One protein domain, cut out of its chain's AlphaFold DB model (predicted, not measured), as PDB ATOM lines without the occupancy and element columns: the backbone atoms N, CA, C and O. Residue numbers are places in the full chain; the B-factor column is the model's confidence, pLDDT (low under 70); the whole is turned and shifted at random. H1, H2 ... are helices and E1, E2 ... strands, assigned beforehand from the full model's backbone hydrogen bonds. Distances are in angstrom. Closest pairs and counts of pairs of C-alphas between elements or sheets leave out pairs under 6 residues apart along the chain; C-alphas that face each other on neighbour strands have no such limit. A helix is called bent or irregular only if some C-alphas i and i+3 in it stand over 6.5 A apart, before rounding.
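Overview. This is residues 25 to 179 of the 302 residues of an uncharacterized protein of Vulcanisaeta moutnovskia (strain 768-28) (UniProt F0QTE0). An all-but-strandless helical body has H6 at the middle of a larger group, with H7 and H8 packed beside it as an up-and-down bundle and H4 and H5 on it as well; a helical hairpin, H2 and H3, forms the other end, joined to this group through H1. H1 crosses H8, and after H8 the last residues fold back as a small hairpin-like loop, residues 169 to 178, which includes the one named strand. The printed part has 155 residues, with eight named helices and then one named strand, in the order H1 to H8 and E1; the class is mostly helix. It is compact, with a radius of gyration of the C-alphas of 15.4 A, and has an elongated outline of 48 by 31 by 29 A.

Along the chain. H1 is residues 30 to 39, starting with C-alpha 30 at (134.143, 111.648, 189.964); it is irregular, with C-alphas 32 and 35 8.0 A apart. H2 is residues 52 to 65, 20.4 A long. H3, residues 69 to 88, is the longest helix at 29.1 A. H4 is residues 93 to 98, H5 104 to 115 at 16.1 A, H6 123 to 135 at 18.4 A, H7 139 to 150 at 16.2 A and H8 155 to 165 at 15.7 A. E1, residues 175 to 178, ends with C-alpha 178 at (150.342, 104.944, 181.941).

Arrangement. H6 is the hub, touching four helices. It touches H7 at a shallow tilt of 15 degrees, opposite ways, a hairpin whose closest C-alphas, Ser 130 and Gly 142, are 4.3 A apart. H7 and H8 are a hairpin too, at 5 degrees, with Leu 150 and Lys 158 closest, their C-alphas 6.2 A apart. H4 touches H6 at a steep tilt of 51 degrees, the C-alphas of Ala 98 and Ala 132 being closest at 3.9 A. H5 touches H6 with residues 111 to 115 alone, at a shallow tilt of 32 degrees, only just short of steep; the closest C-alphas, Leu 111 and Phe 133, are 7.0 A apart. H1 touches H8 about perpendicular, at 75 degrees, closest at the C-alphas of Ala 36 and Ser 164, 4.7 A. H2 touches H1 with residues 53 to 57 alone, with the C-alphas of Pro 31 and Met 53 closest at 5.9 A. H2 and H3 are a hairpin at 27 degrees, with Leu 63 and Ile 72 closest, their C-alphas 6.2 A apart. H3 is apart from H6, H7 and H8. E1 pairs with no named strand, though its residues 175 to 176 pair antiparallel with residues 169 to 170. In H3, H4, H6 and H8 every O i to N i+4 pair is within hydrogen-bond range; the counts are 3 of 6 in H1, 8 of 10 in H2, 7 of 8 in H5 and 6 of 8 in H7.

Size, cuts and confidence. The two C-alphas farthest apart, those of Lys 70 and Tyr 151, are 48.6 A apart. The printed part has no cut. The link from H1 to H2, residues 40 to 51, is long. The mean pLDDT of the printed part is 92.0, and residues 49 to 50 are under 70.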
ATOM      1  N   PRO A  25     128.955 103.704 188.943       80.62
ATOM      2  CA  PRO A  25     129.492 105.055 189.036       80.62
ATOM      3  C   PRO A  25     128.806 105.924 190.081       80.62
ATOM      4  O   PRO A  25     127.577 105.973 190.152       80.62
ATOM      5  N   ARG A  26     129.623 106.667 190.832       89.38
ATOM      6  CA  ARG A  26     129.169 107.634 191.829       89.38
ATOM      7  C   ARG A  26     129.758 109.003 191.574       89.38
ATOM      8  O   ARG A  26     130.972 109.161 191.422       89.38
ATOM      9  N   CYS A  27     128.891 110.005 191.628       87.88
ATOM     10  CA  CYS A  27     129.297 111.391 191.451       87.88
ATOM     11  C   CYS A  27     130.207 111.906 192.558       87.88
ATOM     12  O   CYS A  27     131.038 112.762 192.283       87.88
ATOM     13  N   GLU A  28     130.128 111.334 193.760       89.69
ATOM     14  CA  GLU A  28     131.036 111.675 194.854       89.69
ATOM     15  C   GLU A  28     132.502 111.365 194.509       89.69
ATOM     16  O   GLU A  28     133.368 112.142 194.875       89.69
ATOM     17  N   TYR A  29     132.788 110.307 193.738       92.75
ATOM     18  CA  TYR A  29     134.153 109.885 193.375       92.75
ATOM     19  C   TYR A  29     134.697 110.547 192.109       92.75
ATOM     20  O   TYR A  29     135.915 110.631 191.914       92.75
ATOM     21  N   MET A  30     133.803 111.024 191.243       90.88
ATOM     22  CA  MET A  30     134.143 111.648 189.964       90.88
ATOM     23  C   MET A  30     135.243 112.723 190.066       90.88
ATOM     24  O   MET A  30     136.150 112.704 189.230       90.88
ATOM     25  N   PRO A  31     135.268 113.606 191.090       91.12
ATOM     26  CA  PRO A  31     136.226 114.703 191.151       91.12
ATOM     27  C   PRO A  31     137.698 114.277 191.244       91.12
ATOM     28  O   PRO A  31     138.558 115.096 190.938       91.12
ATOM     29  N   TRP A  32     138.028 113.047 191.659       92.56
ATOM     30  CA  TRP A  32     139.423 112.570 191.752       92.56
ATOM     31  C   TRP A  32     139.683 111.199 191.113       92.56
ATOM     32  O   TRP A  32     140.843 110.876 190.858       92.56
ATOM     33  N   LEU A  33     138.641 110.414 190.821       94.75
ATOM     34  CA  LEU A  33     138.730 109.125 190.118       94.75
ATOM     35  C   LEU A  33     138.349 109.215 188.634       94.75
ATOM     36  O   LEU A  33     138.183 108.192 187.973       94.75
ATOM     37  N   TRP A  34     138.236 110.429 188.090       91.94
ATOM     38  CA  TRP A  34     137.852 110.684 186.699       91.94
ATOM     39  C   TRP A  34     138.577 109.794 185.677       91.94
ATOM     40  O   TRP A  34     137.946 109.274 184.768       91.94
ATOM     41  N   ASN A  35     139.882 109.555 185.833       91.50
ATOM     42  CA  ASN A  35     140.623 108.735 184.871       91.50
ATOM     43  C   ASN A  35     140.176 107.266 184.853       91.50
ATOM     44  O   ASN A  35     140.176 106.656 183.788       91.50
ATOM     45  N   ALA A  36     139.755 106.696 185.985       94.44
ATOM     46  CA  ALA A  36     139.099 105.390 185.968       94.44
ATOM     47  C   ALA A  36     137.770 105.463 185.209       94.44
ATOM     48  O   ALA A  36     137.515 104.627 184.348       94.44
ATOM     49  N   TYR A  37     136.962 106.496 185.461       92.56
ATOM     50  CA  TYR A  37     135.690 106.692 184.763       92.56
ATOM     51  C   TYR A  37     135.842 106.895 183.247       92.56
ATOM     52  O   TYR A  37     134.979 106.443 182.496       92.56
ATOM     53  N   GLU A  38     136.962 107.457 182.777       89.38
ATOM     54  CA  GLU A  38     137.282 107.517 181.343       89.38
ATOM     55  C   GLU A  38     137.385 106.133 180.705       89.38
ATOM     56  O   GLU A  38     136.853 105.927 179.611       89.38
ATOM     57  N   LEU A  39     138.055 105.191 181.377       90.19
ATOM     58  CA  LEU A  39     138.174 103.809 180.902       90.19
ATOM     59  C   LEU A  39     136.815 103.101 180.907       90.19
ATOM     60  O   LEU A  39     136.521 102.328 180.004       90.19
ATOM     61  N   LEU A  40     135.975 103.421 181.890       88.81
ATOM     62  CA  LEU A  40     134.623 102.888 182.040       88.81
ATOM     63  C   LEU A  40     133.578 103.581 181.140       88.81
ATOM     64  O   LEU A  40     132.387 103.319 181.291       88.81
ATOM     65  N   ASN A  41     133.989 104.471 180.226       86.00
ATOM     66  CA  ASN A  41     133.092 105.190 179.309       86.00
ATOM     67  C   ASN A  41     131.998 106.016 180.029       86.00
ATOM     68  O   ASN A  41     130.871 106.126 179.554       86.00
ATOM     69  N   ILE A  42     132.323 106.608 181.179       87.38
ATOM     70  CA  ILE A  42     131.407 107.472 181.935       87.38
ATOM     71  C   ILE A  42     131.864 108.921 181.797       87.38
ATOM     72  O   ILE A  42     133.050 109.218 181.905       87.38
ATOM     73  N   GLU A  43     130.919 109.826 181.546       85.44
ATOM     74  CA  GLU A  43     131.182 111.251 181.315       85.44
ATOM     75  C   GLU A  43     130.986 112.105 182.589       85.44
ATOM     76  O   GLU A  43     130.151 111.766 183.430       85.44
ATOM     77  N   PRO A  44     131.704 113.235 182.762       83.06
ATOM     78  CA  PRO A  44     131.527 114.103 183.925       83.06
ATOM     79  C   PRO A  44     130.127 114.721 184.003       83.06
ATOM     80  O   PRO A  44     129.634 114.948 185.100       83.06
ATOM     81  N   GLU A  45     129.488 114.968 182.855       80.25
ATOM     82  CA  GLU A  45     128.166 115.600 182.732       80.25
ATOM     83  C   GLU A  45     127.017 114.738 183.284       80.25
ATOM     84  O   GLU A  45     125.911 115.237 183.473       80.25
ATOM     85  N   TYR A  46     127.255 113.453 183.581       82.62
ATOM     86  CA  TYR A  46     126.293 112.645 184.342       82.62
ATOM     87  C   TYR A  46     126.179 113.095 185.807       82.62
ATOM     88  O   TYR A  46     125.244 112.700 186.504       82.62
ATOM     89  N   CYS A  47     127.124 113.907 186.279       83.62
ATOM     90  CA  CYS A  47     127.134 114.508 187.603       83.62
ATOM     91  C   CYS A  47     126.780 115.992 187.524       83.62
ATOM     92  O   CYS A  47     126.993 116.625 186.496       83.62
ATOM     93  N   SER A  48     126.227 116.551 188.607       76.06
ATOM     94  CA  SER A  48     125.807 117.958 188.625       76.06
ATOM     95  C   SER A  48     126.950 118.898 188.220       76.06
ATOM     96  O   SER A  48     128.043 118.842 188.792       76.06
ATOM     97  N   ASP A  49     126.666 119.798 187.277       65.56
ATOM     98  CA  ASP A  49     127.589 120.823 186.774       65.56
ATOM     99  C   ASP A  49     127.967 121.885 187.834       65.56
ATOM    100  O   ASP A  49     128.845 122.721 187.592       65.56
ATOM    101  N   ASP A  50     127.333 121.860 189.013       60.56
ATOM    102  CA  ASP A  50     127.467 122.899 190.045       60.56
ATOM    103  C   ASP A  50     128.790 122.842 190.831       60.56
ATOM    104  O   ASP A  50     129.168 123.809 191.502       60.56
ATOM    105  N   GLU A  51     129.551 121.749 190.735       82.81
ATOM    106  CA  GLU A  51     130.880 121.683 191.334       82.81
ATOM    107  C   GLU A  51     131.966 122.171 190.372       82.81
ATOM    108  O   GLU A  51     132.201 121.610 189.301       82.81
ATOM    109  N   LEU A  52     132.731 123.177 190.807       89.19
ATOM    110  CA  LEU A  52     133.856 123.742 190.054       89.19
ATOM    111  C   LEU A  52     134.867 122.673 189.580       89.19
ATOM    112  O   LEU A  52     135.508 122.851 188.543       89.19
ATOM    113  N   MET A  53     134.996 121.556 190.310       89.56
ATOM    114  CA  MET A  53     135.836 120.422 189.913       89.56
ATOM    115  C   MET A  53     135.213 119.581 188.788       89.56
ATOM    116  O   MET A  53     135.915 119.231 187.846       89.56
ATOM    117  N   ILE A  54     133.904 119.307 188.817       90.00
ATOM    118  CA  ILE A  54     133.212 118.636 187.702       90.00
ATOM    119  C   ILE A  54     133.318 119.483 186.435       90.00
ATOM    120  O   ILE A  54     133.704 118.981 185.376       90.00
ATOM    121  N   LYS A  55     133.117 120.800 186.564       90.88
ATOM    122  CA  LYS A  55     133.303 121.738 185.457       90.88
ATOM    123  C   LYS A  55     134.732 121.714 184.903       90.88
ATOM    124  O   LYS A  55     134.915 121.675 183.689       90.88
ATOM    125  N   TYR A  56     135.747 121.679 185.772       91.81
ATOM    126  CA  TYR A  56     137.148 121.495 185.371       91.81
ATOM    127  C   TYR A  56     137.337 120.227 184.526       91.81
ATOM    128  O   TYR A  56     137.933 120.293 183.449       91.81
ATOM    129  N   LEU A  57     136.803 119.088 184.972       91.19
ATOM    130  CA  LEU A  57     136.929 117.807 184.273       91.19
ATOM    131  C   LEU A  57     136.191 117.804 182.924       91.19
ATOM    132  O   LEU A  57     136.771 117.384 181.920       91.19
ATOM    133  N   SER A  58     134.970 118.349 182.863       91.00
ATOM    134  CA  SER A  58     134.206 118.500 181.613       91.00
ATOM    135  C   SER A  58     134.947 119.380 180.601       91.00
ATOM    136  O   SER A  58     135.163 118.967 179.459       91.00
ATOM    137  N   THR A  59     135.430 120.563 181.006       93.19
ATOM    138  CA  THR A  59     136.228 121.431 180.121       93.19
ATOM    139  C   THR A  59     137.511 120.722 179.670       93.19
ATOM    140  O   THR A  59     137.919 120.859 178.515       93.19
ATOM    141  N   TYR A  60     138.150 119.934 180.545       91.19
ATOM    142  CA  TYR A  60     139.370 119.187 180.222       91.19
ATOM    143  C   TYR A  60     139.114 118.110 179.167       91.19
ATOM    144  O   TYR A  60     139.921 117.957 178.248       91.19
ATOM    145  N   ARG A  61     137.989 117.398 179.277       90.81
ATOM    146  CA  ARG A  61     137.518 116.414 178.297       90.81
ATOM    147  C   ARG A  61     137.206 117.061 176.951       90.81
ATOM    148  O   ARG A  61     137.829 116.703 175.954       90.81
ATOM    149  N   LYS A  62     136.350 118.088 176.941       91.94
ATOM    150  CA  LYS A  62     135.957 118.828 175.728       91.94
ATOM    151  C   LYS A  62     137.167 119.363 174.962       91.94
ATOM    152  O   LYS A  62     137.215 119.265 173.741       91.94
ATOM    153  N   LEU A  63     138.194 119.849 175.666       92.81
ATOM    154  CA  LEU A  63     139.451 120.294 175.049       92.81
ATOM    155  C   LEU A  63     140.189 119.212 174.239       92.81
ATOM    156  O   LEU A  63     140.936 119.574 173.333       92.81
ATOM    157  N   ARG A  64     140.038 117.919 174.565       88.69
ATOM    158  CA  ARG A  64     140.686 116.812 173.827       88.69
ATOM    159  C   ARG A  64     139.960 116.467 172.529       88.69
ATOM    160  O   ARG A  64     140.593 116.054 171.552       88.69
ATOM    161  N   GLU A  65     138.645 116.617 172.536       89.06
ATOM    162  CA  GLU A  65     137.759 116.209 171.447       89.06
ATOM    163  C   GLU A  65     137.522 117.344 170.446       89.06
ATOM    164  O   GLU A  65     137.419 117.092 169.246       89.06
ATOM    165  N   GLU A  66     137.515 118.594 170.918       93.56
ATOM    166  CA  GLU A  66     137.257 119.771 170.094       93.56
ATOM    167  C   GLU A  66     138.290 119.933 168.960       93.56
ATOM    168  O   GLU A  66     139.496 119.707 169.117       93.56
ATOM    169  N   ARG A  67     137.799 120.348 167.789       91.25
ATOM    170  CA  ARG A  67     138.590 120.584 166.571       91.25
ATOM    171  C   ARG A  67     138.521 122.032 166.094       91.25
ATOM    172  O   ARG A  67     139.394 122.473 165.349       91.25
ATOM    173  N   ASN A  68     137.529 122.799 166.533       96.00
ATOM    174  CA  ASN A  68     137.379 124.200 166.175       96.00
ATOM    175  C   ASN A  68     138.340 125.095 166.978       96.00
ATOM    176  O   ASN A  68     138.234 125.213 168.198       96.00
ATOM    177  N   VAL A  69     139.234 125.809 166.284       94.00
ATOM    178  CA  VAL A  69     140.268 126.664 166.902       94.00
ATOM    179  C   VAL A  69     139.684 127.725 167.844       94.00
ATOM    180  O   VAL A  69     140.216 127.939 168.934       94.00
ATOM    181  N   LYS A  70     138.576 128.374 167.465       95.12
ATOM    182  CA  LYS A  70     137.946 129.422 168.284       95.12
ATOM    183  C   LYS A  70     137.384 128.841 169.581       95.12
ATOM    184  O   LYS A  70     137.582 129.418 170.648       95.12
ATOM    185  N   LEU A  71     136.721 127.686 169.501       95.50
ATOM    186  CA  LEU A  71     136.197 126.993 170.679       95.50
ATOM    187  C   LEU A  71     137.326 126.479 171.579       95.50
ATOM    188  O   LEU A  71     137.253 126.660 172.792       95.50
ATOM    189  N   ILE A  72     138.418 125.964 171.006       95.12
ATOM    190  CA  ILE A  72     139.614 125.564 171.765       95.12
ATOM    191  C   ILE A  72     140.165 126.740 172.579       95.12
ATOM    192  O   ILE A  72     140.488 126.572 173.755       95.12
ATOM    193  N   MET A  73     140.272 127.937 171.990       95.44
ATOM    194  CA  MET A  73     140.746 129.123 172.716       95.44
ATOM    195  C   MET A  73     139.819 129.490 173.881       95.44
ATOM    196  O   MET A  73     140.303 129.748 174.984       95.44
ATOM    197  N   ASN A  74     138.501 129.450 173.667       96.62
ATOM    198  CA  ASN A  74     137.520 129.719 174.720       96.62
ATOM    199  C   ASN A  74     137.623 128.704 175.867       96.62
ATOM    200  O   ASN A  74     137.730 129.096 177.028       96.62
ATOM    201  N   LEU A  75     137.678 127.412 175.540       96.50
ATOM    202  CA  LEU A  75     137.822 126.338 176.520       96.50
ATOM    203  C   LEU A  75     139.157 126.428 177.279       96.50
ATOM    204  O   LEU A  75     139.199 126.175 178.480       96.50
ATOM    205  N   ARG A  76     140.257 126.834 176.626       96.00
ATOM    206  CA  ARG A  76     141.553 127.070 177.294       96.00
ATOM    207  C   ARG A  76     141.477 128.224 178.292       96.00
ATOM    208  O   ARG A  76     142.000 128.099 179.398       96.00
ATOM    209  N   ASN A  77     140.826 129.325 177.924       96.31
ATOM    210  CA  ASN A  77     140.629 130.465 178.820       96.31
ATOM    211  C   ASN A  77     139.764 130.081 180.025       96.31
ATOM    212  O   ASN A  77     140.113 130.391 181.165       96.31
ATOM    213  N   GLU A  78     138.678 129.344 179.786       95.25
ATOM    214  CA  GLU A  78     137.823 128.816 180.846       95.25
ATOM    215  C   GLU A  78     138.590 127.864 181.775       95.25
ATOM    216  O   GLU A  78     138.554 128.032 182.993       95.25
ATOM    217  N   MET A  79     139.369 126.940 181.211       94.81
ATOM    218  CA  MET A  79     140.232 126.023 181.953       94.81
ATOM    219  C   MET A  79     141.213 126.765 182.868       94.81
ATOM    220  O   MET A  79     141.369 126.419 184.038       94.81
ATOM    221  N   MET A  80     141.885 127.800 182.354       94.00
ATOM    222  CA  MET A  80     142.816 128.606 183.150       94.00
ATOM    223  C   MET A  80     142.108 129.341 184.289       94.00
ATOM    224  O   MET A  80     142.618 129.341 185.411       94.00
ATOM    225  N   ARG A  81     140.924 129.909 184.027       95.19
ATOM    226  CA  ARG A  81     140.098 130.569 185.046       95.19
ATOM    227  C   ARG A  81     139.709 129.596 186.160       95.19
ATOM    228  O   ARG A  81     139.996 129.865 187.324       95.19
ATOM    229  N   ILE A  82     139.150 128.440 185.801       93.81
ATOM    230  CA  ILE A  82     138.732 127.408 186.760       93.81
ATOM    231  C   ILE A  82     139.924 126.930 187.599       93.81
ATOM    232  O   ILE A  82     139.834 126.857 188.822       93.81
ATOM    233  N   ARG A  83     141.083 126.667 186.975       91.94
ATOM    234  CA  ARG A  83     142.298 126.267 187.706       91.94
ATOM    235  C   ARG A  83     142.773 127.339 188.683       91.94
ATOM    236  O   ARG A  83     143.249 126.996 189.763       91.94
ATOM    237  N   ALA A  84     142.689 128.617 188.315       91.00
ATOM    238  CA  ALA A  84     143.069 129.714 189.200       91.00
ATOM    239  C   ALA A  84     142.145 129.804 190.425       91.00
ATOM    240  O   ALA A  84     142.633 130.005 191.536       91.00
ATOM    241  N   GLU A  85     140.840 129.608 190.234       92.00
ATOM    242  CA  GLU A  85     139.852 129.558 191.319       92.00
ATOM    243  C   GLU A  85     140.091 128.343 192.233       92.00
ATOM    244  O   GLU A  85     140.283 128.512 193.440       92.00
ATOM    245  N   LEU A  86     140.225 127.139 191.665       90.44
ATOM    246  CA  LEU A  86     140.492 125.908 192.424       90.44
ATOM    247  C   LEU A  86     141.787 125.984 193.245       90.44
ATOM    248  O   LEU A  86     141.841 125.478 194.362       90.44
ATOM    249  N   ARG A  87     142.835 126.645 192.738       86.00
ATOM    250  CA  ARG A  87     144.091 126.837 193.487       86.00
ATOM    251  C   ARG A  87     143.946 127.761 194.696       86.00
ATOM    252  O   ARG A  87     144.704 127.598 195.651       86.00
ATOM    253  N   LYS A  88     143.034 128.738 194.645       85.94
ATOM    254  CA  LYS A  88     142.818 129.714 195.724       85.94
ATOM    255  C   LYS A  88     141.921 129.164 196.829       85.94
ATOM    256  O   LYS A  88     142.190 129.418 197.997       85.94
ATOM    257  N   SER A  89     140.883 128.414 196.465       80.06
ATOM    258  CA  SER A  89     139.839 127.954 197.387       80.06
ATOM    259  C   SER A  89     139.533 126.466 197.207       80.06
ATOM    260  O   SER A  89     138.383 126.080 196.987       80.06
ATOM    261  N   CYS A  90     140.557 125.615 197.263       81.69
ATOM    262  CA  CYS A  90     140.321 124.179 197.211       81.69
ATOM    263  C   CYS A  90     139.644 123.711 198.507       81.69
ATOM    264  O   CYS A  90     140.257 123.788 199.571       81.69
ATOM    265  N   LYS A  91     138.392 123.237 198.422       82.56
ATOM    266  CA  LYS A  91     137.647 122.715 199.583       82.56
ATOM    267  C   LYS A  91     138.295 121.455 200.170       82.56
ATOM    268  O   LYS A  91     138.304 121.289 201.383       82.56
ATOM    269  N   ASP A  92     138.846 120.601 199.310       88.88
ATOM    270  CA  ASP A  92     139.549 119.368 199.678       88.88
ATOM    271  C   ASP A  92     140.929 119.345 199.004       88.88
ATOM    272  O   ASP A  92     141.058 119.080 197.806       88.88
ATOM    273  N   GLU A  93     141.972 119.631 199.786       92.31
ATOM    274  CA  GLU A  93     143.355 119.707 199.305       92.31
ATOM    275  C   GLU A  93     143.814 118.413 198.609       92.31
ATOM    276  O   GLU A  93     144.538 118.486 197.613       92.31
ATOM    277  N   LEU A  94     143.362 117.239 199.069       94.50
ATOM    278  CA  LEU A  94     143.730 115.950 198.484       94.50
ATOM    279  C   LEU A  94     143.096 115.745 197.104       94.50
ATOM    280  O   LEU A  94     143.762 115.209 196.219       94.50
ATOM    281  N   ILE A  95     141.872 116.232 196.866       93.44
ATOM    282  CA  ILE A  95     141.275 116.234 195.516       93.44
ATOM    283  C   ILE A  95     142.104 117.118 194.575       93.44
ATOM    284  O   ILE A  95     142.400 116.728 193.441       93.44
ATOM    285  N   CYS A  96     142.533 118.296 195.032       92.75
ATOM    286  CA  CYS A  96     143.379 119.174 194.221       92.75
ATOM    287  C   CYS A  96     144.765 118.580 193.942       92.75
ATOM    288  O   CYS A  96     145.295 118.746 192.838       92.75
ATOM    289  N   LEU A  97     145.346 117.867 194.910       94.94
ATOM    290  CA  LEU A  97     146.580 117.105 194.723       94.94
ATOM    291  C   LEU A  97     146.378 115.957 193.719       94.94
ATOM    292  O   LEU A  97     147.169 115.832 192.786       94.94
ATOM    293  N   ALA A  98     145.299 115.176 193.829       93.56
ATOM    294  CA  ALA A  98     144.984 114.086 192.899       93.56
ATOM    295  C   ALA A  98     144.816 114.572 191.445       93.56
ATOM    296  O   ALA A  98     145.191 113.877 190.502       93.56
ATOM    297  N   ASN A  99     144.354 115.812 191.260       91.69
ATOM    298  CA  ASN A  99     144.236 116.470 189.954       91.69
ATOM    299  C   ASN A  99     145.467 117.300 189.547       91.69
ATOM    300  O   ASN A  99     145.427 118.047 188.567       91.69
ATOM    301  N   ARG A 100     146.581 117.192 190.285       91.50
ATOM    302  CA  ARG A 100     147.850 117.883 190.001       91.50
ATOM    303  C   ARG A 100     147.687 119.407 189.841       91.50
ATOM    304  O   ARG A 100     148.267 120.037 188.950       91.50
ATOM    305  N   LEU A 101     146.868 120.028 190.692       91.19
ATOM    306  CA  LEU A 101     146.590 121.465 190.605       91.19
ATOM    307  C   LEU A 101     147.684 122.335 191.232       91.19
ATOM    308  O   LEU A 101     147.838 123.490 190.820       91.19
ATOM    309  N   TYR A 102     148.471 121.784 192.158       90.00
ATOM    310  CA  TYR A 102     149.583 122.476 192.806       90.00
ATOM    311  C   TYR A 102     150.917 122.265 192.090       90.00
ATOM    312  O   TYR A 102     151.146 121.251 191.426       90.00
ATOM    313  N   GLU A 103     151.815 123.231 192.267       88.88
ATOM    314  CA  GLU A 103     153.215 123.115 191.865       88.88
ATOM    315  C   GLU A 103     153.919 121.987 192.617       88.88
ATOM    316  O   GLU A 103     153.585 121.691 193.766       88.88
ATOM    317  N   TYR A 104     154.923 121.390 191.972       91.69
ATOM    318  CA  TYR A 104     155.597 120.190 192.465       91.69
ATOM    319  C   TYR A 104     156.136 120.361 193.893       91.69
ATOM    320  O   TYR A 104     155.761 119.599 194.776       91.69
ATOM    321  N   ASN A 105     156.923 121.407 194.160       90.69
ATOM    322  CA  ASN A 105     157.551 121.616 195.473       90.69
ATOM    323  C   ASN A 105     156.524 121.760 196.607       90.69
ATOM    324  O   ASN A 105     156.696 121.199 197.689       90.69
ATOM    325  N   ARG A 106     155.423 122.480 196.356       91.56
ATOM    326  CA  ARG A 106     154.333 122.624 197.331       91.56
ATOM    327  C   ARG A 106     153.589 121.303 197.526       91.56
ATOM    328  O   ARG A 106     153.277 120.951 198.661       91.56
ATOM    329  N   ALA A 107     153.324 120.587 196.436       94.81
ATOM    330  CA  ALA A 107     152.621 119.315 196.469       94.81
ATOM    331  C   ALA A 107     153.390 118.256 197.259       94.81
ATOM    332  O   ALA A 107     152.803 117.617 198.123       94.81
ATOM    333  N   VAL A 108     154.702 118.124 197.038       95.56
ATOM    334  CA  VAL A 108     155.545 117.148 197.749       95.56
ATOM    335  C   VAL A 108     155.444 117.330 199.262       95.56
ATOM    336  O   VAL A 108     155.178 116.367 199.978       95.56
ATOM    337  N   ASN A 109     155.562 118.563 199.756       94.94
ATOM    338  CA  ASN A 109     155.446 118.840 201.188       94.94
ATOM    339  C   ASN A 109     154.066 118.472 201.753       94.94
ATOM    340  O   ASN A 109     153.980 117.950 202.864       94.94
ATOM    341  N   ALA A 110     152.987 118.736 201.010       95.56
ATOM    342  CA  ALA A 110     151.640 118.354 201.427       95.56
ATOM    343  C   ALA A 110     151.470 116.825 201.445       95.56
ATOM    344  O   ALA A 110     151.020 116.272 202.446       95.56
ATOM    345  N   LEU A 111     151.911 116.136 200.388       97.62
ATOM    346  CA  LEU A 111     151.857 114.676 200.278       97.62
ATOM    347  C   LEU A 111     152.579 113.987 201.440       97.62
ATOM    348  O   LEU A 111     152.014 113.088 202.059       97.62
ATOM    349  N   TYR A 112     153.786 114.443 201.790       96.50
ATOM    350  CA  TYR A 112     154.516 113.908 202.942       96.50
ATOM    351  C   TYR A 112     153.769 114.131 204.260       96.50
ATOM    352  O   TYR A 112     153.697 113.215 205.073       96.50
ATOM    353  N   LYS A 113     153.158 115.306 204.473       96.75
ATOM    354  CA  LYS A 113     152.364 115.570 205.687       96.75
ATOM    355  C   LYS A 113     151.173 114.621 205.827       96.75
ATOM    356  O   LYS A 113     150.934 114.140 206.930       96.75
ATOM    357  N   TYR A 114     150.449 114.342 204.740       97.75
ATOM    358  CA  TYR A 114     149.355 113.363 204.761       97.75
ATOM    359  C   TYR A 114     149.869 111.940 204.968       97.75
ATOM    360  O   TYR A 114     149.292 111.197 205.753       97.75
ATOM    361  N   TYR A 115     150.978 111.575 204.323       97.50
ATOM    362  CA  TYR A 115     151.581 110.253 204.481       97.50
ATOM    363  C   TYR A 115     152.008 109.967 205.926       97.50
ATOM    364  O   TYR A 115     151.760 108.880 206.431       97.50
ATOM    365  N   MET A 116     152.561 110.957 206.633       97.00
ATOM    366  CA  MET A 116     152.912 110.815 208.054       97.00
ATOM    367  C   MET A 116     151.706 110.538 208.965       97.00
ATOM    368  O   MET A 116     151.891 110.102 210.096       97.00
ATOM    369  N   LYS A 117     150.486 110.789 208.483       96.50
ATOM    370  CA  LYS A 117     149.226 110.566 209.199       96.50
ATOM    371  C   LYS A 117     148.369 109.489 208.542       96.50
ATOM    372  O   LYS A 117     147.164 109.470 208.750       96.50
ATOM    373  N   ILE A 118     148.958 108.616 207.724       95.94
ATOM    374  CA  ILE A 118     148.204 107.681 206.878       95.94
ATOM    375  C   ILE A 118     147.208 106.816 207.661       95.94
ATOM    376  O   ILE A 118     146.090 106.622 207.199       95.94
ATOM    377  N   HIS A 119     147.564 106.387 208.874       94.19
ATOM    378  CA  HIS A 119     146.701 105.573 209.738       94.19
ATOM    379  C   HIS A 119     145.541 106.355 210.383       94.19
ATOM    380  O   HIS A 119     144.650 105.752 210.972       94.19
ATOM    381  N   GLU A 120     145.538 107.686 210.280       95.25
ATOM    382  CA  GLU A 120     144.438 108.565 210.707       95.25
ATOM    383  C   GLU A 120     143.485 108.900 209.542       95.25
ATOM    384  O   GLU A 120     142.472 109.572 209.744       95.25
ATOM    385  N   LEU A 121     143.823 108.503 208.310       96.44
ATOM    386  CA  LEU A 121     143.047 108.836 207.120       96.44
ATOM    387  C   LEU A 121     141.930 107.818 206.884       96.44
ATOM    388  O   LEU A 121     142.136 106.610 206.954       96.44
ATOM    389  N   ASP A 122     140.750 108.322 206.534       96.50
ATOM    390  CA  ASP A 122     139.664 107.495 206.015       96.50
ATOM    391  C   ASP A 122     140.010 106.904 204.622       96.50
ATOM    392  O   ASP A 122     140.902 107.415 203.928       96.50
ATOM    393  N   PRO A 123     139.309 105.844 204.171       96.94
ATOM    394  CA  PRO A 123     139.585 105.197 202.886       96.94
ATOM    395  C   PRO A 123     139.569 106.140 201.674       96.94
ATOM    396  O   PRO A 123     140.384 105.987 200.764       96.94
ATOM    397  N   GLU A 124     138.688 107.143 201.644       96.75
ATOM    398  CA  GLU A 124     138.628 108.092 200.525       96.75
ATOM    399  C   GLU A 124     139.874 108.969 200.460       96.75
ATOM    400  O   GLU A 124     140.437 109.181 199.382       96.75
ATOM    401  N   ARG A 125     140.343 109.456 201.611       97.19
ATOM    402  CA  ARG A 125     141.593 110.212 201.713       97.19
ATOM    403  C   ARG A 125     142.797 109.355 201.342       97.19
ATOM    404  O   ARG A 125     143.674 109.857 200.641       97.19
ATOM    405  N   ILE A 126     142.821 108.076 201.728       98.19
ATOM    406  CA  ILE A 126     143.862 107.122 201.305       98.19
ATOM    407  C   ILE A 126     143.852 106.963 199.775       98.19
ATOM    408  O   ILE A 126     144.901 107.083 199.139       98.19
ATOM    409  N   SER A 127     142.677 106.779 199.164       97.94
ATOM    410  CA  SER A 127     142.507 106.735 197.702       97.94
ATOM    411  C   SER A 127     143.060 107.997 197.027       97.94
ATOM    412  O   SER A 127     143.923 107.916 196.148       97.94
ATOM    413  N   LYS A 128     142.607 109.183 197.463       97.94
ATOM    414  CA  LYS A 128     143.051 110.474 196.907       97.94
ATOM    415  C   LYS A 128     144.568 110.641 197.030       97.94
ATOM    416  O   LYS A 128     145.220 111.054 196.072       97.94
ATOM    417  N   LEU A 129     145.137 110.284 198.184       98.25
ATOM    418  CA  LEU A 129     146.572 110.362 198.451       98.25
ATOM    419  C   LEU A 129     147.377 109.416 197.546       98.25
ATOM    420  O   LEU A 129     148.394 109.830 196.988       98.25
ATOM    421  N   SER A 130     146.909 108.180 197.358       97.88
ATOM    422  CA  SER A 130     147.526 107.193 196.463       97.88
ATOM    423  C   SER A 130     147.609 107.705 195.020       97.88
ATOM    424  O   SER A 130     148.688 107.731 194.413       97.88
ATOM    425  N   ILE A 131     146.489 108.218 194.498       97.38
ATOM    426  CA  ILE A 131     146.409 108.803 193.152       97.38
ATOM    427  C   ILE A 131     147.342 110.005 193.042       97.38
ATOM    428  O   ILE A 131     148.094 110.117 192.072       97.38
ATOM    429  N   ALA A 132     147.332 110.888 194.040       97.12
ATOM    430  CA  ALA A 132     148.168 112.073 194.043       97.12
ATOM    431  C   ALA A 132     149.665 111.723 193.997       97.12
ATOM    432  O   ALA A 132     150.379 112.253 193.144       97.12
ATOM    433  N   PHE A 133     150.143 110.785 194.824       97.56
ATOM    434  CA  PHE A 133     151.534 110.319 194.758       97.56
ATOM    435  C   PHE A 133     151.909 109.836 193.355       97.56
ATOM    436  O   PHE A 133     152.933 110.248 192.804       97.56
ATOM    437  N   ASN A 134     151.058 109.020 192.735       94.75
ATOM    438  CA  ASN A 134     151.310 108.524 191.388       94.75
ATOM    439  C   ASN A 134     151.337 109.653 190.334       94.75
ATOM    440  O   ASN A 134     152.237 109.705 189.496       94.75
ATOM    441  N   LYS A 135     150.411 110.618 190.415       92.50
ATOM    442  CA  LYS A 135     150.322 111.785 189.510       92.50
ATOM    443  C   LYS A 135     151.502 112.750 189.626       92.50
ATOM    444  O   LYS A 135     151.815 113.452 188.661       92.50
ATOM    445  N   TYR A 136     152.157 112.773 190.783       94.44
ATOM    446  CA  TYR A 136     153.400 113.503 191.030       94.44
ATOM    447  C   TYR A 136     154.655 112.626 190.830       94.44
ATOM    448  O   TYR A 136     155.715 112.934 191.370       94.44
ATOM    449  N   ASN A 137     154.568 111.573 190.002       91.94
ATOM    450  CA  ASN A 137     155.676 110.687 189.621       91.94
ATOM    451  C   ASN A 137     156.341 109.956 190.804       91.94
ATOM    452  O   ASN A 137     157.540 109.691 190.778       91.94
ATOM    453  N   MET A 138     155.566 109.587 191.827       95.12
ATOM    454  CA  MET A 138     156.013 108.743 192.944       95.12
ATOM    455  C   MET A 138     155.225 107.416 192.982       95.12
ATOM    456  O   MET A 138     154.537 107.139 193.967       95.12
ATOM    457  N   PRO A 139     155.289 106.582 191.922       93.62
ATOM    458  CA  PRO A 139     154.446 105.388 191.782       93.62
ATOM    459  C   PRO A 139     154.640 104.373 192.916       93.62
ATOM    460  O   PRO A 139     153.663 103.822 193.411       93.62
ATOM    461  N   THR A 140     155.870 104.176 193.402       95.19
ATOM    462  CA  THR A 140     156.147 103.269 194.529       95.19
ATOM    463  C   THR A 140     155.454 103.725 195.812       95.19
ATOM    464  O   THR A 140     154.907 102.900 196.538       95.19
ATOM    465  N   MET A 141     155.446 105.033 196.090       96.75
ATOM    466  CA  MET A 141     154.716 105.582 197.238       96.75
ATOM    467  C   MET A 141     153.206 105.468 197.030       96.75
ATOM    468  O   MET A 141     152.511 105.074 197.957       96.75
ATOM    469  N   GLY A 142     152.709 105.718 195.813       97.06
ATOM    470  CA  GLY A 142     151.301 105.505 195.465       97.06
ATOM    471  C   GLY A 142     150.844 104.074 195.760       97.06
ATOM    472  O   GLY A 142     149.869 103.880 196.478       97.06
ATOM    473  N   LEU A 143     151.604 103.067 195.316       96.94
ATOM    474  CA  LEU A 143     151.317 101.657 195.610       96.94
ATOM    475  C   LEU A 143     151.411 101.326 197.107       96.94
ATOM    476  O   LEU A 143     150.604 100.553 197.615       96.94
ATOM    477  N   ARG A 144     152.360 101.921 197.842       96.38
ATOM    478  CA  ARG A 144     152.442 101.751 199.305       96.38
ATOM    479  C   ARG A 144     151.192 102.276 200.004       96.38
ATOM    480  O   ARG A 144     150.643 101.566 200.831       96.38
ATOM    481  N   VAL A 145     150.730 103.473 199.645       97.75
ATOM    482  CA  VAL A 145     149.488 104.046 200.188       97.75
ATOM    483  C   VAL A 145     148.275 103.217 199.767       97.75
ATOM    484  O   VAL A 145     147.389 102.971 200.576       97.75
ATOM    485  N   PHE A 146     148.241 102.741 198.521       97.69
ATOM    486  CA  PHE A 146     147.169 101.876 198.037       97.69
ATOM    487  C   PHE A 146     147.066 100.558 198.816       97.69
ATOM    488  O   PHE A 146     145.955 100.079 199.017       97.69
ATOM    489  N   ASN A 147     148.179  99.999 199.312       96.38
ATOM    490  CA  ASN A 147     148.128  98.796 200.153       96.38
ATOM    491  C   ASN A 147     147.254  99.002 201.399       96.38
ATOM    492  O   ASN A 147     146.542  98.083 201.780       96.38
ATOM    493  N   GLU A 148     147.260 100.196 201.999       95.88
ATOM    494  CA  GLU A 148     146.388 100.502 203.142       95.88
ATOM    495  C   GLU A 148     144.905 100.478 202.736       95.88
ATOM    496  O   GLU A 148     144.048 100.022 203.492       95.88
ATOM    497  N   LEU A 149     144.590 100.910 201.509       97.00
ATOM    498  CA  LEU A 149     143.226 100.898 200.975       97.00
ATOM    499  C   LEU A 149     142.711  99.480 200.699       97.00
ATOM    500  O   LEU A 149     141.504  99.248 200.812       97.00
ATOM    501  N   LEU A 150     143.597  98.537 200.356       95.62
ATOM    502  CA  LEU A 150     143.218  97.149 200.059       95.62
ATOM    503  C   LEU A 150     142.490  96.474 201.225       95.62
ATOM    504  O   LEU A 150     141.609  95.657 200.984       95.62
ATOM    505  N   TYR A 151     142.782  96.866 202.466       89.94
ATOM    506  CA  TYR A 151     142.134  96.318 203.662       89.94
ATOM    507  C   TYR A 151     140.803  96.993 204.020       89.94
ATOM    508  O   TYR A 151     140.121  96.559 204.948       89.94
ATOM    509  N   SER A 152     140.412  98.058 203.315       92.19
ATOM    510  CA  SER A 152     139.109  98.697 203.534       92.19
ATOM    511  C   SER A 152     137.955  97.786 203.092       92.19
ATOM    512  O   SER A 152     138.136  96.901 202.266       92.19
ATOM    513  N   SER A 153     136.739  98.004 203.588       91.62
ATOM    514  CA  SER A 153     135.551  97.270 203.117       91.62
ATOM    515  C   SER A 153     134.908  97.883 201.864       91.62
ATOM    516  O   SER A 153     133.879  97.398 201.394       91.62
ATOM    517  N   ASN A 154     135.454  98.988 201.342       93.75
ATOM    518  CA  ASN A 154     134.899  99.690 200.188       93.75
ATOM    519  C   ASN A 154     135.530  99.163 198.894       93.75
ATOM    520  O   ASN A 154     136.474  99.750 198.367       93.75
ATOM    521  N   GLU A 155     135.003  98.043 198.399       93.00
ATOM    522  CA  GLU A 155     135.523  97.380 197.199       93.00
ATOM    523  C   GLU A 155     135.543  98.304 195.978       93.00
ATOM    524  O   GLU A 155     136.571  98.456 195.326       93.00
ATOM    525  N   GLU A 156     134.443  99.007 195.706       94.44
ATOM    526  CA  GLU A 156     134.338  99.910 194.555       94.44
ATOM    527  C   GLU A 156     135.480 100.939 194.523       94.44
ATOM    528  O   GLU A 156     136.116 101.149 193.485       94.44
ATOM    529  N   LEU A 157     135.805 101.516 195.683       95.94
ATOM    530  CA  LEU A 157     136.888 102.480 195.821       95.94
ATOM    531  C   LEU A 157     138.264 101.855 195.545       95.94
ATOM    532  O   LEU A 157     139.084 102.502 194.891       95.94
ATOM    533  N   LYS A 158     138.530 100.614 195.980       96.12
ATOM    534  CA  LYS A 158     139.804  99.918 195.700       96.12
ATOM    535  C   LYS A 158     140.032  99.781 194.199       96.12
ATOM    536  O   LYS A 158     141.080 100.178 193.687       96.12
ATOM    537  N   TYR A 159     139.034  99.263 193.494       96.62
ATOM    538  CA  TYR A 159     139.115  99.000 192.063       96.62
ATOM    539  C   TYR A 159     139.240 100.290 191.249       96.62
ATOM    540  O   TYR A 159     140.136 100.408 190.412       96.62
ATOM    541  N   LEU A 160     138.400 101.294 191.528       96.56
ATOM    542  CA  LEU A 160     138.480 102.589 190.846       96.56
ATOM    543  C   LEU A 160     139.820 103.286 191.110       96.56
ATOM    544  O   LEU A 160     140.405 103.874 190.195       96.56
ATOM    545  N   THR A 161     140.338 103.201 192.339       97.31
ATOM    546  CA  THR A 161     141.656 103.751 192.685       97.31
ATOM    547  C   THR A 161     142.752 103.058 191.891       97.31
ATOM    548  O   THR A 161     143.568 103.746 191.279       97.31
ATOM    549  N   PHE A 162     142.745 101.721 191.826       96.88
ATOM    550  CA  PHE A 162     143.722 100.968 191.041       96.88
ATOM    551  C   PHE A 162     143.697 101.367 189.561       96.88
ATOM    552  O   PHE A 162     144.740 101.693 188.994       96.88
ATOM    553  N   LEU A 163     142.511 101.428 188.944       95.62
ATOM    554  CA  LEU A 163     142.376 101.889 187.560       95.62
ATOM    555  C   LEU A 163     142.905 103.318 187.389       95.62
ATOM    556  O   LEU A 163     143.618 103.604 186.430       95.62
ATOM    557  N   SER A 164     142.639 104.211 188.344       95.81
ATOM    558  CA  SER A 164     143.143 105.591 188.308       95.81
ATOM    559  C   SER A 164     144.670 105.687 188.454       95.81
ATOM    560  O   SER A 164     145.264 106.642 187.945       95.81
ATOM    561  N   LEU A 165     145.341 104.705 189.074       95.44
ATOM    562  CA  LEU A 165     146.812 104.615 189.099       95.44
ATOM    563  C   LEU A 165     147.406 104.315 187.715       95.44
ATOM    564  O   LEU A 165     148.520 104.745 187.410       95.44
ATOM    565  N   LEU A 166     146.650 103.657 186.840       93.38
ATOM    566  CA  LEU A 166     147.022 103.487 185.435       93.38
ATOM    567  C   LEU A 166     146.774 104.754 184.610       93.38
ATOM    568  O   LEU A 166     147.180 104.823 183.456       93.38
ATOM    569  N   ASN A 167     146.148 105.776 185.201       91.50
ATOM    570  CA  ASN A 167     145.850 107.063 184.579       91.50
ATOM    571  C   ASN A 167     145.312 106.952 183.130       91.50
ATOM    572  O   ASN A 167     145.950 107.490 182.215       91.50
ATOM    573  N   PRO A 168     144.181 106.256 182.895       91.38
ATOM    574  CA  PRO A 168     143.567 106.217 181.577       91.38
ATOM    575  C   PRO A 168     143.148 107.617 181.134       91.38
ATOM    576  O   PRO A 168     142.633 108.411 181.922       91.38
ATOM    577  N   VAL A 169     143.356 107.913 179.858       90.12
ATOM    578  CA  VAL A 169     142.877 109.132 179.209       90.12
ATOM    579  C   VAL A 169     142.275 108.740 177.880       90.12
ATOM    580  O   VAL A 169     142.948 108.132 177.045       90.12
ATOM    581  N   ARG A 170     141.014 109.097 177.673       88.62
ATOM    582  CA  ARG A 170     140.315 108.782 176.439       88.62
ATOM    583  C   ARG A 170     140.537 109.864 175.390       88.62
ATOM    584  O   ARG A 170     140.465 111.064 175.672       88.62
ATOM    585  N   TRP A 171     140.774 109.404 174.169       87.38
ATOM    586  CA  TRP A 171     140.851 110.189 172.946       87.38
ATOM    587  C   TRP A 171     139.769 109.716 171.969       87.38
ATOM    588  O   TRP A 171     139.242 108.614 172.128       87.38
ATOM    589  N   PRO A 172     139.459 110.495 170.916       85.88
ATOM    590  CA  PRO A 172     138.400 110.134 169.972       85.88
ATOM    591  C   PRO A 172     138.543 108.755 169.313       85.88
ATOM    592  O   PRO A 172     137.538 108.152 168.963       85.88
ATOM    593  N   LEU A 173     139.772 108.259 169.129       85.06
ATOM    594  CA  LEU A 173     140.031 106.992 168.432       85.06
ATOM    595  C   LEU A 173     140.685 105.920 169.307       85.06
ATOM    596  O   LEU A 173     140.722 104.770 168.894       85.06
ATOM    597  N   HIS A 174     141.228 106.277 170.472       86.81
ATOM    598  CA  HIS A 174     142.018 105.373 171.310       86.81
ATOM    599  C   HIS A 174     142.018 105.831 172.773       86.81
ATOM    600  O   HIS A 174     141.628 106.954 173.087       86.81
ATOM    601  N   ILE A 175     142.506 104.992 173.677       86.94
ATOM    602  CA  ILE A 175     142.717 105.321 175.090       86.94
ATOM    603  C   ILE A 175     144.218 105.300 175.347       86.94
ATOM    604  O   ILE A 175     144.882 104.351 174.965       86.94
ATOM    605  N   THR A 176     144.783 106.318 175.986       88.38
ATOM    606  CA  THR A 176     146.162 106.238 176.489       88.38
ATOM    607  C   THR A 176     146.167 105.820 177.950       88.38
ATOM    608  O   THR A 176     145.418 106.390 178.738       88.38
ATOM    609  N   MET A 177     147.045 104.902 178.335       88.94
ATOM    610  CA  MET A 177     147.274 104.499 179.724       88.94
ATOM    611  C   MET A 177     148.750 104.658 180.096       88.94
ATOM    612  O   MET A 177     149.651 104.620 179.256       88.94
ATOM    613  N   ASN A 178     149.006 104.879 181.378       85.88
ATOM    614  CA  ASN A 178     150.342 104.944 181.941       85.88
ATOM    615  C   ASN A 178     150.771 103.564 182.458       85.88
ATOM    616  O   ASN A 178     149.976 102.830 183.038       85.88
ATOM    617  N   THR A 179     152.053 103.246 182.298       82.19
ATOM    618  CA  THR A 179     152.650 101.987 182.756       82.19
ATOM    619  C   THR A 179     153.590 102.171 183.946       82.19
ATOM    620  O   THR A 179     154.224 101.215 184.365       82.19
TER     621      THR A 179